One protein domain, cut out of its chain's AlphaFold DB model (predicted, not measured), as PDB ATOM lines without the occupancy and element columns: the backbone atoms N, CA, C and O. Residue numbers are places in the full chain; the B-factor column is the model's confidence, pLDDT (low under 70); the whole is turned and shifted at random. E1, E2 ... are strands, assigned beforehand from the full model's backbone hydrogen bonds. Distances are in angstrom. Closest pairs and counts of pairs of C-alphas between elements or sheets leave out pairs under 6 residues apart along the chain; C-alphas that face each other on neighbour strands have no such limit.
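Overview. This is residues 3 to 102 of the 111 residues of the protein "Hemolysin activation/secretion protein" of Actinobacillus pleuropneumoniae serovar 6 str. Femo (UniProt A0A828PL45). Picture one long, narrow sheet of five antiparallel strands, twisted and bowed along its length into an open V, with no named helix over either face. The first edge strand, E1, runs along one half of the length and the last, E5, along the other half, while E2 and E3 run through the bow, and the turns of the hairpins E1-E2 and E4-E5 make the two far ends. The printed part has 100 residues with five named strands in the order E1 E2 E3 E4 E5, both along the chain and across the sheet, and its class is all strand. It is extended, with a radius of gyration of the C-alphas of 21.4 A and spans of 70 by 31 by 18 A.

Along the chain. Find C-alpha 3 at (-40.371, 26.140, 22.446); from there E1, residues 3 to 15, runs 39.5 A to C-alpha 15 at (-28.350, -11.442, 24.692). Go on to E2, residues 20 to 40, the longest strand, which covers 59.9 A and bends by 51 degrees at residue 37. E3 follows as residues 44 to 61, 53.2 A long. E4 is residues 71 to 86, 46.5 A long, and E5 is residues 89 to 100, 36.7 A long, ending at C-alpha 100 at (-21.802, 25.624, 20.549).

Arrangement. The five strands form a meander, each strand the antiparallel neighbour of the one before, and each two that follow each other form a hairpin. Start at the edge strand E1: it stands at 159 degrees to E2, with N 4 and O 31 within hydrogen-bond range at 2.8 A. E2 and E3 stand at 166 degrees, and here look at N 34 and O 50, 2.8 A apart. E3 and E4 stand at 156 degrees, with N 49 and O 79 at 2.8 A. E4 and the other edge strand, E5, stand at 164 degrees, with N 80 and O 95 at 2.8 A. E1 is apart from E4 and E5, and E2 is apart from E5. From edge to edge the strands' lines turn by 69 degrees.

Size, cuts and confidence. The two C-alphas farthest apart are those of Phe 18 and Gly 87, 69.9 A, and the outline is a rod. The printed part has no cut. The links E1 to E2, E2 to E3 and E4 to E5 are tight; E3 to E4 is short, with 9 residues, and there residues 60 to 61 of E3 pair antiparallel with residues 64 to 65. The mean pLDDT of the printed part is 76.2; look for values under 70 at residues 7 to 27, 57 to 72 and 101 to 102.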
ATOM      1  N   ALA A   3     -41.138  26.832  21.424       79.62
ATOM      2  CA  ALA A   3     -40.371  26.140  22.446       79.62
ATOM      3  C   ALA A   3     -40.669  24.652  22.296       79.62
ATOM      4  O   ALA A   3     -41.834  24.265  22.250       79.62
ATOM      5  N   ASN A   4     -39.624  23.842  22.169       78.75
ATOM      6  CA  ASN A   4     -39.724  22.403  22.006       78.75
ATOM      7  C   ASN A   4     -38.869  21.722  23.071       78.75
ATOM      8  O   ASN A   4     -37.719  22.104  23.286       78.75
ATOM      9  N   HIS A   5     -39.438  20.698  23.692       78.06
ATOM     10  CA  HIS A   5     -38.759  19.806  24.615       78.06
ATOM     11  C   HIS A   5     -38.988  18.383  24.117       78.06
ATOM     12  O   HIS A   5     -40.123  17.988  23.847       78.06
ATOM     13  N   THR A   6     -37.913  17.636  23.908       73.81
ATOM     14  CA  THR A   6     -37.976  16.275  23.379       73.81
ATOM     15  C   THR A   6     -37.175  15.352  24.273       73.81
ATOM     16  O   THR A   6     -35.985  15.573  24.483       73.81
ATOM     17  N   VAL A   7     -37.827  14.296  24.749       69.94
ATOM     18  CA  VAL A   7     -37.203  13.224  25.523       69.94
ATOM     19  C   VAL A   7     -37.226  11.966  24.672       69.94
ATOM     20  O   VAL A   7     -38.283  11.532  24.218       69.94
ATOM     21  N   TYR A   8     -36.055  11.391  24.436       64.62
ATOM     22  CA  TYR A   8     -35.892  10.126  23.740       64.62
ATOM     23  C   TYR A   8     -35.360   9.090  24.718       64.62
ATOM     24  O   TYR A   8     -34.340   9.327  25.360       64.62
ATOM     25  N   ARG A   9     -36.038   7.947  24.822       64.44
ATOM     26  CA  ARG A   9     -35.610   6.807  25.636       64.44
ATOM     27  C   ARG A   9     -35.531   5.587  24.742       64.44
ATOM     28  O   ARG A   9     -36.496   5.288  24.043       64.44
ATOM     29  N   TYR A  10     -34.404   4.892  24.770       61.28
ATOM     30  CA  TYR A  10     -34.264   3.603  24.108       61.28
ATOM     31  C   TYR A  10     -33.860   2.534  25.113       61.28
ATOM     32  O   TYR A  10     -33.111   2.803  26.051       61.28
ATOM     33  N   TYR A  11     -34.370   1.328  24.883       57.47
ATOM     34  CA  TYR A  11     -34.061   0.124  25.640       57.47
ATOM     35  C   TYR A  11     -33.728  -0.968  24.630       57.47
ATOM     36  O   TYR A  11     -34.559  -1.312  23.791       57.47
ATOM     37  N   GLN A  12     -32.508  -1.486  24.685       51.00
ATOM     38  CA  GLN A  12     -32.059  -2.592  23.859       51.00
ATOM     39  C   GLN A  12     -31.430  -3.650  24.757       51.00
ATOM     40  O   GLN A  12     -30.413  -3.422  25.409       51.00
ATOM     41  N   GLN A  13     -32.042  -4.825  24.773       49.34
ATOM     42  CA  GLN A  13     -31.503  -5.989  25.455       49.34
ATOM     43  C   GLN A  13     -30.657  -6.774  24.454       49.34
ATOM     44  O   GLN A  13     -31.165  -7.215  23.422       49.34
ATOM     45  N   VAL A  14     -29.360  -6.903  24.726       55.00
ATOM     46  CA  VAL A  14     -28.449  -7.715  23.916       55.00
ATOM     47  C   VAL A  14     -28.163  -8.994  24.691       55.00
ATOM     48  O   VAL A  14     -27.599  -8.965  25.785       55.00
ATOM     49  N   PHE A  15     -28.586 -10.120  24.124       45.50
ATOM     50  CA  PHE A  15     -28.350 -11.442  24.692       45.50
ATOM     51  C   PHE A  15     -26.898 -11.850  24.416       45.50
ATOM     52  O   PHE A  15     -26.520 -12.067  23.264       45.50
ATOM     53  N   GLY A  16     -26.073 -11.900  25.463       48.31
ATOM     54  CA  GLY A  16     -24.725 -12.461  25.408       48.31
ATOM     55  C   GLY A  16     -24.738 -13.970  25.661       48.31
ATOM     56  O   GLY A  16     -25.690 -14.512  26.213       48.31
ATOM     57  N   ALA A  17     -23.660 -14.661  25.280       51.84
ATOM     58  CA  ALA A  17     -23.543 -16.116  25.436       51.84
ATOM     59  C   ALA A  17     -23.510 -16.601  26.906       51.84
ATOM     60  O   ALA A  17     -23.694 -17.791  27.142       51.84
ATOM     61  N   PHE A  18     -23.293 -15.698  27.878       51.00
ATOM     62  CA  PHE A  18     -23.210 -16.021  29.313       51.00
ATOM     63  C   PHE A  18     -23.893 -14.996  30.250       51.00
ATOM     64  O   PHE A  18     -24.279 -15.379  31.348       51.00
ATOM     65  N   GLU A  19     -24.117 -13.742  29.828       44.16
ATOM     66  CA  GLU A  19     -24.874 -12.719  30.579       44.16
ATOM     67  C   GLU A  19     -25.700 -11.827  29.634       44.16
ATOM     68  O   GLU A  19     -25.325 -11.594  28.480       44.16
ATOM     69  N   ASN A  20     -26.841 -11.330  30.121       46.19
ATOM     70  CA  ASN A  20     -27.715 -10.416  29.386       46.19
ATOM     71  C   ASN A  20     -27.326  -8.972  29.700       46.19
ATOM     72  O   ASN A  20     -27.502  -8.538  30.833       46.19
ATOM     73  N   TYR A  21     -26.887  -8.210  28.698       47.88
ATOM     74  CA  TYR A  21     -26.572  -6.793  28.878       47.88
ATOM     75  C   TYR A  21     -27.754  -5.932  28.433       47.88
ATOM     76  O   TYR A  21     -28.171  -5.962  27.268       47.88
ATOM     77  N   LEU A  22     -28.305  -5.152  29.364       54.62
ATOM     78  CA  LEU A  22     -29.350  -4.176  29.074       54.62
ATOM     79  C   LEU A  22     -28.709  -2.815  28.779       54.62
ATOM     80  O   LEU A  22     -28.156  -2.164  29.667       54.62
ATOM     81  N   TYR A  23     -28.794  -2.386  27.522       49.84
ATOM     82  CA  TYR A  23     -28.435  -1.038  27.104       49.84
ATOM     83  C   TYR A  23     -29.674  -0.155  27.176       49.84
ATOM     84  O   TYR A  23     -30.667  -0.404  26.491       49.84
ATOM     85  N   ALA A  24     -29.613   0.903  27.975       56.81
ATOM     86  CA  ALA A  24     -30.638   1.933  27.991       56.81
ATOM     87  C   ALA A  24     -29.985   3.300  27.803       56.81
ATOM     88  O   ALA A  24     -28.905   3.567  28.318       56.81
ATOM     89  N   GLY A  25     -30.620   4.195  27.059       56.19
ATOM     90  CA  GLY A  25     -30.122   5.560  26.938       56.19
ATOM     91  C   GLY A  25     -31.256   6.556  26.868       56.19
ATOM     92  O   GLY A  25     -32.301   6.310  26.264       56.19
ATOM     93  N   GLU A  26     -31.034   7.689  27.519       59.84
ATOM     94  CA  GLU A  26     -31.968   8.798  27.591       59.84
ATOM     95  C   GLU A  26     -31.301  10.045  27.007       59.84
ATOM     96  O   GLU A  26     -30.240  10.485  27.450       59.84
ATOM     97  N   SER A  27     -31.911  10.620  25.975       62.94
ATOM     98  CA  SER A  27     -31.469  11.872  25.371       62.94
ATOM     99  C   SER A  27     -32.589  12.895  25.463       62.94
ATOM    100  O   SER A  27     -33.625  12.765  24.821       62.94
ATOM    101  N   GLU A  28     -32.340  13.951  26.216       73.50
ATOM    102  CA  GLU A  28     -33.201  15.111  26.387       73.50
ATOM    103  C   GLU A  28     -32.665  16.261  25.528       73.50
ATOM    104  O   GLU A  28     -31.457  16.509  25.445       73.50
ATOM    105  N   THR A  29     -33.542  16.935  24.796       77.69
ATOM    106  CA  THR A  29     -33.187  18.090  23.970       77.69
ATOM    107  C   THR A  29     -34.211  19.192  24.158       77.69
ATOM    108  O   THR A  29     -35.383  19.024  23.832       77.69
ATOM    109  N   ASP A  30     -33.730  20.341  24.618       80.44
ATOM    110  CA  ASP A  30     -34.491  21.577  24.694       80.44
ATOM    111  C   ASP A  30     -34.085  22.484  23.544       80.44
ATOM    112  O   ASP A  30     -32.896  22.696  23.274       80.44
ATOM    113  N   LYS A  31     -35.072  23.067  22.879       85.25
ATOM    114  CA  LYS A  31     -34.841  24.029  21.812       85.25
ATOM    115  C   LYS A  31     -35.837  25.172  21.916       85.25
ATOM    116  O   LYS A  31     -37.048  24.965  21.897       85.25
ATOM    117  N   LEU A  32     -35.318  26.389  21.987       87.00
ATOM    118  CA  LEU A  32     -36.095  27.617  22.017       87.00
ATOM    119  C   LEU A  32     -35.766  28.440  20.780       87.00
ATOM    120  O   LEU A  32     -34.649  28.931  20.660       87.00
ATOM    121  N   ASN A  33     -36.739  28.644  19.899       92.12
ATOM    122  CA  ASN A  33     -36.555  29.390  18.662       92.12
ATOM    123  C   ASN A  33     -37.496  30.593  18.587       92.12
ATOM    124  O   ASN A  33     -38.698  30.538  18.861       92.12
ATOM    125  N   LEU A  34     -36.947  31.707  18.133       93.50
ATOM    126  CA  LEU A  34     -37.657  32.929  17.829       93.50
ATOM    127  C   LEU A  34     -37.392  33.294  16.372       93.50
ATOM    128  O   LEU A  34     -36.274  33.221  15.879       93.50
ATOM    129  N   SER A  35     -38.437  33.710  15.675       94.31
ATOM    130  CA  SER A  35     -38.334  34.189  14.305       94.31
ATOM    131  C   SER A  35     -39.181  35.435  14.151       94.31
ATOM    132  O   SER A  35     -40.309  35.480  14.650       94.31
ATOM    133  N   ARG A  36     -38.663  36.420  13.427       95.00
ATOM    134  CA  ARG A  36     -39.348  37.670  13.131       95.00
ATOM    135  C   ARG A  36     -39.200  38.002  11.654       95.00
ATOM    136  O   ARG A  36     -38.103  37.975  11.105       95.00
ATOM    137  N   VAL A  37     -40.317  38.335  11.015       96.25
ATOM    138  CA  VAL A  37     -40.300  38.902   9.664       96.25
ATOM    139  C   VAL A  37     -39.815  40.342   9.785       96.25
ATOM    140  O   VAL A  37     -40.457  41.146  10.458       96.25
ATOM    141  N   LEU A  38     -38.660  40.636   9.189       95.06
ATOM    142  CA  LEU A  38     -38.082  41.982   9.177       95.06
ATOM    143  C   LEU A  38     -38.708  42.836   8.079       95.06
ATOM    144  O   LEU A  38     -38.943  44.021   8.271       95.06
ATOM    145  N   TYR A  39     -38.983  42.212   6.937       94.56
ATOM    146  CA  TYR A  39     -39.558  42.877   5.780       94.56
ATOM    147  C   TYR A  39     -40.488  41.920   5.040       94.56
ATOM    148  O   TYR A  39     -40.177  40.734   4.881       94.56
ATOM    149  N   ARG A  40     -41.632  42.427   4.589       94.50
ATOM    150  CA  ARG A  40     -42.587  41.688   3.767       94.50
ATOM    151  C   ARG A  40     -43.244  42.639   2.782       94.50
ATOM    152  O   ARG A  40     -43.742  43.684   3.182       94.50
ATOM    153  N   ASP A  41     -43.297  42.191   1.545       92.31
ATOM    154  CA  ASP A  41     -43.980  42.826   0.430       92.31
ATOM    155  C   ASP A  41     -44.692  41.741  -0.405       92.31
ATOM    156  O   ASP A  41     -44.574  40.547  -0.108       92.31
ATOM    157  N   ALA A  42     -45.426  42.132  -1.447       90.75
ATOM    158  CA  ALA A  42     -46.135  41.228  -2.353       90.75
ATOM    159  C   ALA A  42     -45.197  40.220  -3.037       90.75
ATOM    160  O   ALA A  42     -45.572  39.069  -3.253       90.75
ATOM    161  N   VAL A  43     -43.961  40.638  -3.332       93.62
ATOM    162  CA  VAL A  43     -42.979  39.829  -4.068       93.62
ATOM    163  C   VAL A  43     -41.784  39.389  -3.232       93.62
ATOM    164  O   VAL A  43     -41.002  38.575  -3.700       93.62
ATOM    165  N   ARG A  44     -41.608  39.870  -1.998       95.38
ATOM    166  CA  ARG A  44     -40.414  39.531  -1.206       95.38
ATOM    167  C   ARG A  44     -40.681  39.427   0.286       95.38
ATOM    168  O   ARG A  44     -41.535  40.114   0.844       95.38
ATOM    169  N   LYS A  45     -39.924  38.569   0.961       96.94
ATOM    170  CA  LYS A  45     -40.026  38.336   2.401       96.94
ATOM    171  C   LYS A  45     -38.649  38.059   2.989       96.94
ATOM    172  O   LYS A  45     -38.007  37.084   2.613       96.94
ATOM    173  N   THR A  46     -38.259  38.847   3.983       96.94
ATOM    174  CA  THR A  46     -37.037  38.643   4.771       96.94
ATOM    175  C   THR A  46     -37.406  38.277   6.201       96.94
ATOM    176  O   THR A  46     -38.146  39.000   6.875       96.94
ATOM    177  N   THR A  47     -36.881  37.157   6.682       97.25
ATOM    178  CA  THR A  47     -37.112  36.635   8.029       97.25
ATOM    179  C   THR A  47     -35.780  36.451   8.732       97.25
ATOM    180  O   THR A  47     -34.873  35.832   8.189       97.25
ATOM    181  N   LEU A  48     -35.680  36.970   9.949       96.56
ATOM    182  CA  LEU A  48     -34.576  36.702  10.859       96.56
ATOM    183  C   LEU A  48     -35.036  35.664  11.879       96.56
ATOM    184  O   LEU A  48     -36.144  35.758  12.412       96.56
ATOM    185  N   SER A  49     -34.194  34.683  12.159       96.12
ATOM    186  CA  SER A  49     -34.401  33.678  13.188       96.12
ATOM    187  C   SER A  49     -33.217  33.642  14.145       96.12
ATOM    188  O   SER A  49     -32.080  33.954  13.799       96.12
ATOM    189  N   GLY A  50     -33.502  33.279  15.384       95.69
ATOM    190  CA  GLY A  50     -32.515  33.076  16.426       95.69
ATOM    191  C   GLY A  50     -33.051  32.077  17.434       95.69
ATOM    192  O   GLY A  50     -34.252  32.041  17.696       95.69
ATOM    193  N   GLY A  51     -32.186  31.249  17.993       92.75
ATOM    194  CA  GLY A  51     -32.602  30.246  18.954       92.75
ATOM    195  C   GLY A  51     -31.483  29.788  19.865       92.75
ATOM    196  O   GLY A  51     -30.302  29.948  19.571       92.75
ATOM    197  N   PHE A  52     -31.883  29.194  20.978       89.12
ATOM    198  CA  PHE A  52     -31.012  28.524  21.926       89.12
ATOM    199  C   PHE A  52     -31.346  27.041  21.935       89.12
ATOM    200  O   PHE A  52     -32.508  26.652  21.806       89.12
ATOM    201  N   TRP A  53     -30.330  26.206  22.098       85.38
ATOM    202  CA  TRP A  53     -30.507  24.766  22.209       85.38
ATOM    203  C   TRP A  53     -29.658  24.224  23.354       85.38
ATOM    204  O   TRP A  53     -28.530  24.672  23.572       85.38
ATOM    205  N   SER A  54     -30.194  23.241  24.070       80.94
ATOM    206  CA  SER A  54     -29.436  22.397  24.987       80.94
ATOM    207  C   SER A  54     -29.765  20.937  24.748       80.94
ATOM    208  O   SER A  54     -30.914  20.567  24.542       80.94
ATOM    209  N   ARG A  55     -28.736  20.096  24.762       78.44
ATOM    210  CA  ARG A  55     -28.867  18.649  24.666       78.44
ATOM    211  C   ARG A  55     -28.199  18.017  25.870       78.44
ATOM    212  O   ARG A  55     -27.038  18.311  26.162       78.44
ATOM    213  N   HIS A  56     -28.935  17.148  26.539       71.44
ATOM    214  CA  HIS A  56     -28.447  16.332  27.628       71.44
ATOM    215  C   HIS A  56     -28.621  14.866  27.245       71.44
ATOM    216  O   HIS A  56     -29.727  14.424  26.964       71.44
ATOM    217  N   SER A  57     -27.528  14.116  27.178       62.16
ATOM    218  CA  SER A  57     -27.579  12.681  26.901       62.16
ATOM    219  C   SER A  57     -26.953  11.922  28.066       62.16
ATOM    220  O   SER A  57     -25.824  12.227  28.463       62.16
ATOM    221  N   LYS A  58     -27.706  10.963  28.609       58.47
ATOM    222  CA  LYS A  58     -27.289  10.010  29.640       58.47
ATOM    223  C   LYS A  58     -27.361   8.600  29.058       58.47
ATOM    224  O   LYS A  58     -28.384   8.230  28.484       58.47
ATOM    225  N   ASN A  59     -26.298   7.821  29.226       51.38
ATOM    226  CA  ASN A  59     -26.257   6.419  28.815       51.38
ATOM    227  C   ASN A  59     -26.160   5.533  30.060       51.38
ATOM    228  O   ASN A  59     -25.390   5.819  30.978       51.38
ATOM    229  N   PHE A  60     -26.944   4.461  30.075       50.50
ATOM    230  CA  PHE A  60     -27.019   3.480  31.147       50.50
ATOM    231  C   PHE A  60     -26.623   2.108  30.594       50.50
ATOM    232  O   PHE A  60     -27.124   1.673  29.553       50.50
ATOM    233  N   VAL A  61     -25.733   1.418  31.300       48.62
ATOM    234  CA  VAL A  61     -25.412   0.011  31.046       48.62
ATOM    235  C   VAL A  61     -25.683  -0.728  32.345       48.62
ATOM    236  O   VAL A  61     -25.135  -0.368  33.382       48.62
ATOM    237  N   ASP A  62     -26.572  -1.718  32.290       42.03
ATOM    238  CA  ASP A  62     -26.838  -2.628  33.407       42.03
ATOM    239  C   ASP A  62     -27.211  -1.916  34.727       42.03
ATOM    240  O   ASP A  62     -26.626  -2.116  35.790       42.03
ATOM    241  N   ASN A  63     -28.171  -0.986  34.630       49.09
ATOM    242  CA  ASN A  63     -28.687  -0.177  35.744       49.09
ATOM    243  C   ASN A  63     -27.645   0.711  36.465       49.09
ATOM    244  O   ASN A  63     -27.970   1.344  37.472       49.09
ATOM    245  N   THR A  64     -26.430   0.810  35.918       42.78
ATOM    246  CA  THR A  64     -25.353   1.687  36.381       42.78
ATOM    247  C   THR A  64     -25.187   2.835  35.381       42.78
ATOM    248  O   THR A  64     -25.082   2.622  34.168       42.78
ATOM    249  N   GLU A  65     -25.219   4.082  35.863       42.88
ATOM    250  CA  GLU A  65     -24.938   5.243  35.010       42.88
ATOM    251  C   GLU A  65     -23.466   5.194  34.590       42.88
ATOM    252  O   GLU A  65     -22.567   5.224  35.429       42.88
ATOM    253  N   VAL A  66     -23.205   5.142  33.282       50.84
ATOM    254  CA  VAL A  66     -21.843   5.289  32.766       50.84
ATOM    255  C   VAL A  66     -21.533   6.786  32.738       50.84
ATOM    256  O   VAL A  66     -21.728   7.459  31.723       50.84
ATOM    257  N   GLU A  67     -21.070   7.325  33.873       47.06
ATOM    258  CA  GLU A  67     -20.763   8.758  34.062       47.06
ATOM    259  C   GLU A  67     -19.853   9.332  32.962       47.06
ATOM    260  O   GLU A  67     -20.007  10.485  32.555       47.06
ATOM    261  N   VAL A  68     -18.959   8.504  32.413       48.22
ATOM    262  CA  VAL A  68     -17.936   8.886  31.425       48.22
ATOM    263  C   VAL A  68     -18.523   9.337  30.074       48.22
ATOM    264  O   VAL A  68     -17.866  10.051  29.321       48.22
ATOM    265  N   GLN A  69     -19.767   8.960  29.744       50.09
ATOM    266  CA  GLN A  69     -20.419   9.333  28.475       50.09
ATOM    267  C   GLN A  69     -21.464  10.449  28.601       50.09
ATOM    268  O   GLN A  69     -22.136  10.780  27.618       50.09
ATOM    269  N   ARG A  70     -21.603  11.070  29.778       57.34
ATOM    270  CA  ARG A  70     -22.543  12.174  29.981       57.34
ATOM    271  C   ARG A  70     -22.125  13.378  29.133       57.34
ATOM    272  O   ARG A  70     -21.195  14.108  29.466       57.34
ATOM    273  N   ARG A  71     -22.846  13.634  28.039       64.69
ATOM    274  CA  ARG A  71     -22.641  14.828  27.205       64.69
ATOM    275  C   ARG A  71     -23.739  15.837  27.479       64.69
ATOM    276  O   ARG A  71     -24.918  15.598  27.218       64.69
ATOM    277  N   ARG A  72     -23.333  16.995  27.995       67.62
ATOM    278  CA  ARG A  72     -24.172  18.190  28.066       67.62
ATOM    279  C   ARG A  72     -23.629  19.185  27.059       67.62
ATOM    280  O   ARG A  72     -22.483  19.596  27.160       67.62
ATOM    281  N   MET A  73     -24.438  19.544  26.076       75.25
ATOM    282  CA  MET A  73     -24.078  20.529  25.063       75.25
ATOM    283  C   MET A  73     -25.105  21.647  25.084       75.25
ATOM    284  O   MET A  73     -26.299  21.394  25.232       75.25
ATOM    285  N   ALA A  74     -24.644  22.875  24.916       81.94
ATOM    286  CA  ALA A  74     -25.508  24.024  24.741       81.94
ATOM    287  C   ALA A  74     -24.966  24.908  23.622       81.94
ATOM    288  O   ALA A  74     -23.799  24.821  23.230       81.94
ATOM    289  N   GLY A  75     -25.827  25.753  23.080       88.50
ATOM    290  CA  GLY A  75     -25.420  26.711  22.077       88.50
ATOM    291  C   GLY A  75     -26.558  27.592  21.621       88.50
ATOM    292  O   GLY A  75     -27.687  27.519  22.109       88.50
ATOM    293  N   TRP A  76     -26.234  28.420  20.643       90.50
ATOM    294  CA  TRP A  76     -27.193  29.268  19.963       90.50
ATOM    295  C   TRP A  76     -27.108  29.058  18.456       90.50
ATOM    296  O   TRP A  76     -26.115  28.561  17.916       90.50
ATOM    297  N   GLU A  77     -28.192  29.401  17.785       93.31
ATOM    298  CA  GLU A  77     -28.286  29.461  16.338       93.31
ATOM    299  C   GLU A  77     -28.886  30.804  15.933       93.31
ATOM    300  O   GLU A  77     -29.727  31.361  16.637       93.31
ATOM    301  N   ALA A  78     -28.435  31.335  14.808       95.00
ATOM    302  CA  ALA A  78     -29.032  32.483  14.148       95.00
ATOM    303  C   ALA A  78     -29.186  32.156  12.670       95.00
ATOM    304  O   ALA A  78     -28.334  31.487  12.088       95.00
ATOM    305  N   GLY A  79     -30.265  32.624  12.062       96.31
ATOM    306  CA  GLY A  79     -30.533  32.390  10.657       96.31
ATOM    307  C   GLY A  79     -31.191  33.587  10.003       96.31
ATOM    308  O   GLY A  79     -31.889  34.370  10.643       96.31
ATOM    309  N   ILE A  80     -30.962  33.734   8.710       96.75
ATOM    310  CA  ILE A  80     -31.655  34.693   7.865       96.75
ATOM    311  C   ILE A  80     -32.187  33.958   6.642       96.75
ATOM    312  O   ILE A  80     -31.472  33.196   5.995       96.75
ATOM    313  N   ALA A  81     -33.459  34.190   6.353       97.12
ATOM    314  CA  ALA A  81     -34.154  33.641   5.206       97.12
ATOM    315  C   ALA A  81     -34.698  34.795   4.364       97.12
ATOM    316  O   ALA A  81     -35.440  35.643   4.872       97.12
ATOM    317  N   HIS A  82     -34.352  34.830   3.086       96.88
ATOM    318  CA  HIS A  82     -34.859  35.791   2.122       96.88
ATOM    319  C   HIS A  82     -35.518  35.055   0.963       96.88
ATOM    320  O   HIS A  82     -34.919  34.181   0.347       96.88
ATOM    321  N   LYS A  83     -36.764  35.410   0.667       96.50
ATOM    322  CA  LYS A  83     -37.518  34.860  -0.453       96.50
ATOM    323  C   LYS A  83     -37.961  35.994  -1.359       96.50
ATOM    324  O   LYS A  83     -38.537  36.957  -0.856       96.50
ATOM    325  N   GLU A  84     -37.748  35.853  -2.658       95.75
ATOM    326  CA  GLU A  84     -38.124  36.834  -3.674       95.75
ATOM    327  C   GLU A  84     -38.777  36.144  -4.880       95.75
ATOM    328  O   GLU A  84     -38.312  35.111  -5.359       95.75
ATOM    329  N   TYR A  85     -39.884  36.706  -5.352       94.50
ATOM    330  CA  TYR A  85     -40.641  36.257  -6.512       94.50
ATOM    331  C   TYR A  85     -40.325  37.179  -7.690       94.50
ATOM    332  O   TYR A  85     -40.600  38.378  -7.656       94.50
ATOM    333  N   LEU A  86     -39.750  36.606  -8.741       91.75
ATOM    334  CA  LEU A  86     -39.302  37.283  -9.956       91.75
ATOM    335  C   LEU A  86     -40.216  36.843 -11.106       91.75
ATOM    336  O   LEU A  86     -39.837  36.030 -11.947       91.75
ATOM    337  N   GLY A  87     -41.467  37.313 -11.091       89.12
ATOM    338  CA  GLY A  87     -42.488  36.902 -12.059       89.12
ATOM    339  C   GLY A  87     -42.821  35.410 -11.950       89.12
ATOM    340  O   GLY A  87     -43.497  34.991 -11.015       89.12
ATOM    341  N   ASN A  88     -42.343  34.614 -12.907       91.50
ATOM    342  CA  ASN A  88     -42.497  33.155 -12.952       91.50
ATOM    343  C   ASN A  88     -41.358  32.381 -12.256       91.50
ATOM    344  O   ASN A  88     -41.412  31.155 -12.194       91.50
ATOM    345  N   ALA A  89     -40.349  33.069 -11.714       93.44
ATOM    346  CA  ALA A  89     -39.256  32.463 -10.956       93.44
ATOM    347  C   ALA A  89     -39.344  32.792  -9.455       93.44
ATOM    348  O   ALA A  89     -39.904  33.808  -9.047       93.44
ATOM    349  N   THR A  90     -38.774  31.929  -8.612       94.50
ATOM    350  CA  THR A  90     -38.651  32.160  -7.163       94.50
ATOM    351  C   THR A  90     -37.202  31.981  -6.740       94.50
ATOM    352  O   THR A  90     -36.627  30.914  -6.937       94.50
ATOM    353  N   LEU A  91     -36.638  33.010  -6.117       95.38
ATOM    354  CA  LEU A  91     -35.350  32.964  -5.441       95.38
ATOM    355  C   LEU A  91     -35.586  32.750  -3.941       95.38
ATOM    356  O   LEU A  91     -36.367  33.469  -3.316       95.38
ATOM    357  N   ALA A  92     -34.913  31.765  -3.355       95.69
ATOM    358  CA  ALA A  92     -34.911  31.525  -1.916       95.69
ATOM    359  C   ALA A  92     -33.466  31.398  -1.429       95.69
ATOM    360  O   ALA A  92     -32.690  30.615  -1.973       95.69
ATOM    361  N   LEU A  93     -33.114  32.199  -0.429       95.81
ATOM    362  CA  LEU A  93     -31.811  32.224   0.215       95.81
ATOM    363  C   LEU A  93     -32.005  31.952   1.701       95.81
ATOM    364  O   LEU A  93     -32.693  32.709   2.382       95.81
ATOM    365  N   ASP A  94     -31.350  30.915   2.204       96.19
ATOM    366  CA  ASP A  94     -31.406  30.521   3.606       96.19
ATOM    367  C   ASP A  94     -29.982  30.356   4.132       96.19
ATOM    368  O   ASP A  94     -29.224  29.496   3.685       96.19
ATOM    369  N   MET A  95     -29.608  31.192   5.096       96.50
ATOM    370  CA  MET A  95     -28.309  31.136   5.759       96.50
ATOM    371  C   MET A  95     -28.522  30.892   7.242       96.50
ATOM    372  O   MET A  95     -29.292  31.600   7.885       96.50
ATOM    373  N   ASN A  96     -27.827  29.900   7.793       93.94
ATOM    374  CA  ASN A  96     -27.929  29.538   9.200       93.94
ATOM    375  C   ASN A  96     -26.533  29.361   9.789       93.94
ATOM    376  O   ASN A  96     -25.681  28.689   9.212       93.94
ATOM    377  N   PHE A  97     -26.320  29.941  10.961       93.25
ATOM    378  CA  PHE A  97     -25.092  29.832  11.725       93.25
ATOM    379  C   PHE A  97     -25.404  29.258  13.101       93.25
ATOM    380  O   PHE A  97     -26.258  29.771  13.822       93.25
ATOM    381  N   LYS A  98     -24.704  28.187  13.473       90.88
ATOM    382  CA  LYS A  98     -24.873  27.507  14.757       90.88
ATOM    383  C   LYS A  98     -23.544  27.476  15.485       90.88
ATOM    384  O   LYS A  98     -22.550  27.003  14.940       90.88
ATOM    385  N   ARG A  99     -23.539  27.933  16.735       86.88
ATOM    386  CA  ARG A  99     -22.350  27.923  17.585       86.88
ATOM    387  C   ARG A  99     -22.647  27.230  18.905       86.88
ATOM    388  O   ARG A  99     -23.565  27.613  19.628       86.88
ATOM    389  N   GLY A 100     -21.848  26.211  19.215       85.12
ATOM    390  CA  GLY A 100     -21.802  25.624  20.549       85.12
ATOM    391  C   GLY A 100     -21.165  26.613  21.516       85.12
ATOM    392  O   GLY A 100     -20.104  27.171  21.234       85.12
ATOM    393  N   THR A 101     -21.819  26.853  22.640       68.25
ATOM    394  CA  THR A 101     -21.250  27.605  23.750       68.25
ATOM    395  C   THR A 101     -21.129  26.614  24.892       68.25
ATOM    396  O   THR A 101     -22.121  26.015  25.293       68.25
ATOM    397  N   GLY A 102     -19.927  26.400  25.428       61.88
ATOM    398  CA  GLY A 102     -19.700  25.486  26.560       61.88
ATOM    399  C   GLY A 102     -20.391  25.908  27.877       61.88
ATOM    400  O   GLY A 102     -19.999  25.498  28.965       61.88
TER     401      GLY A 102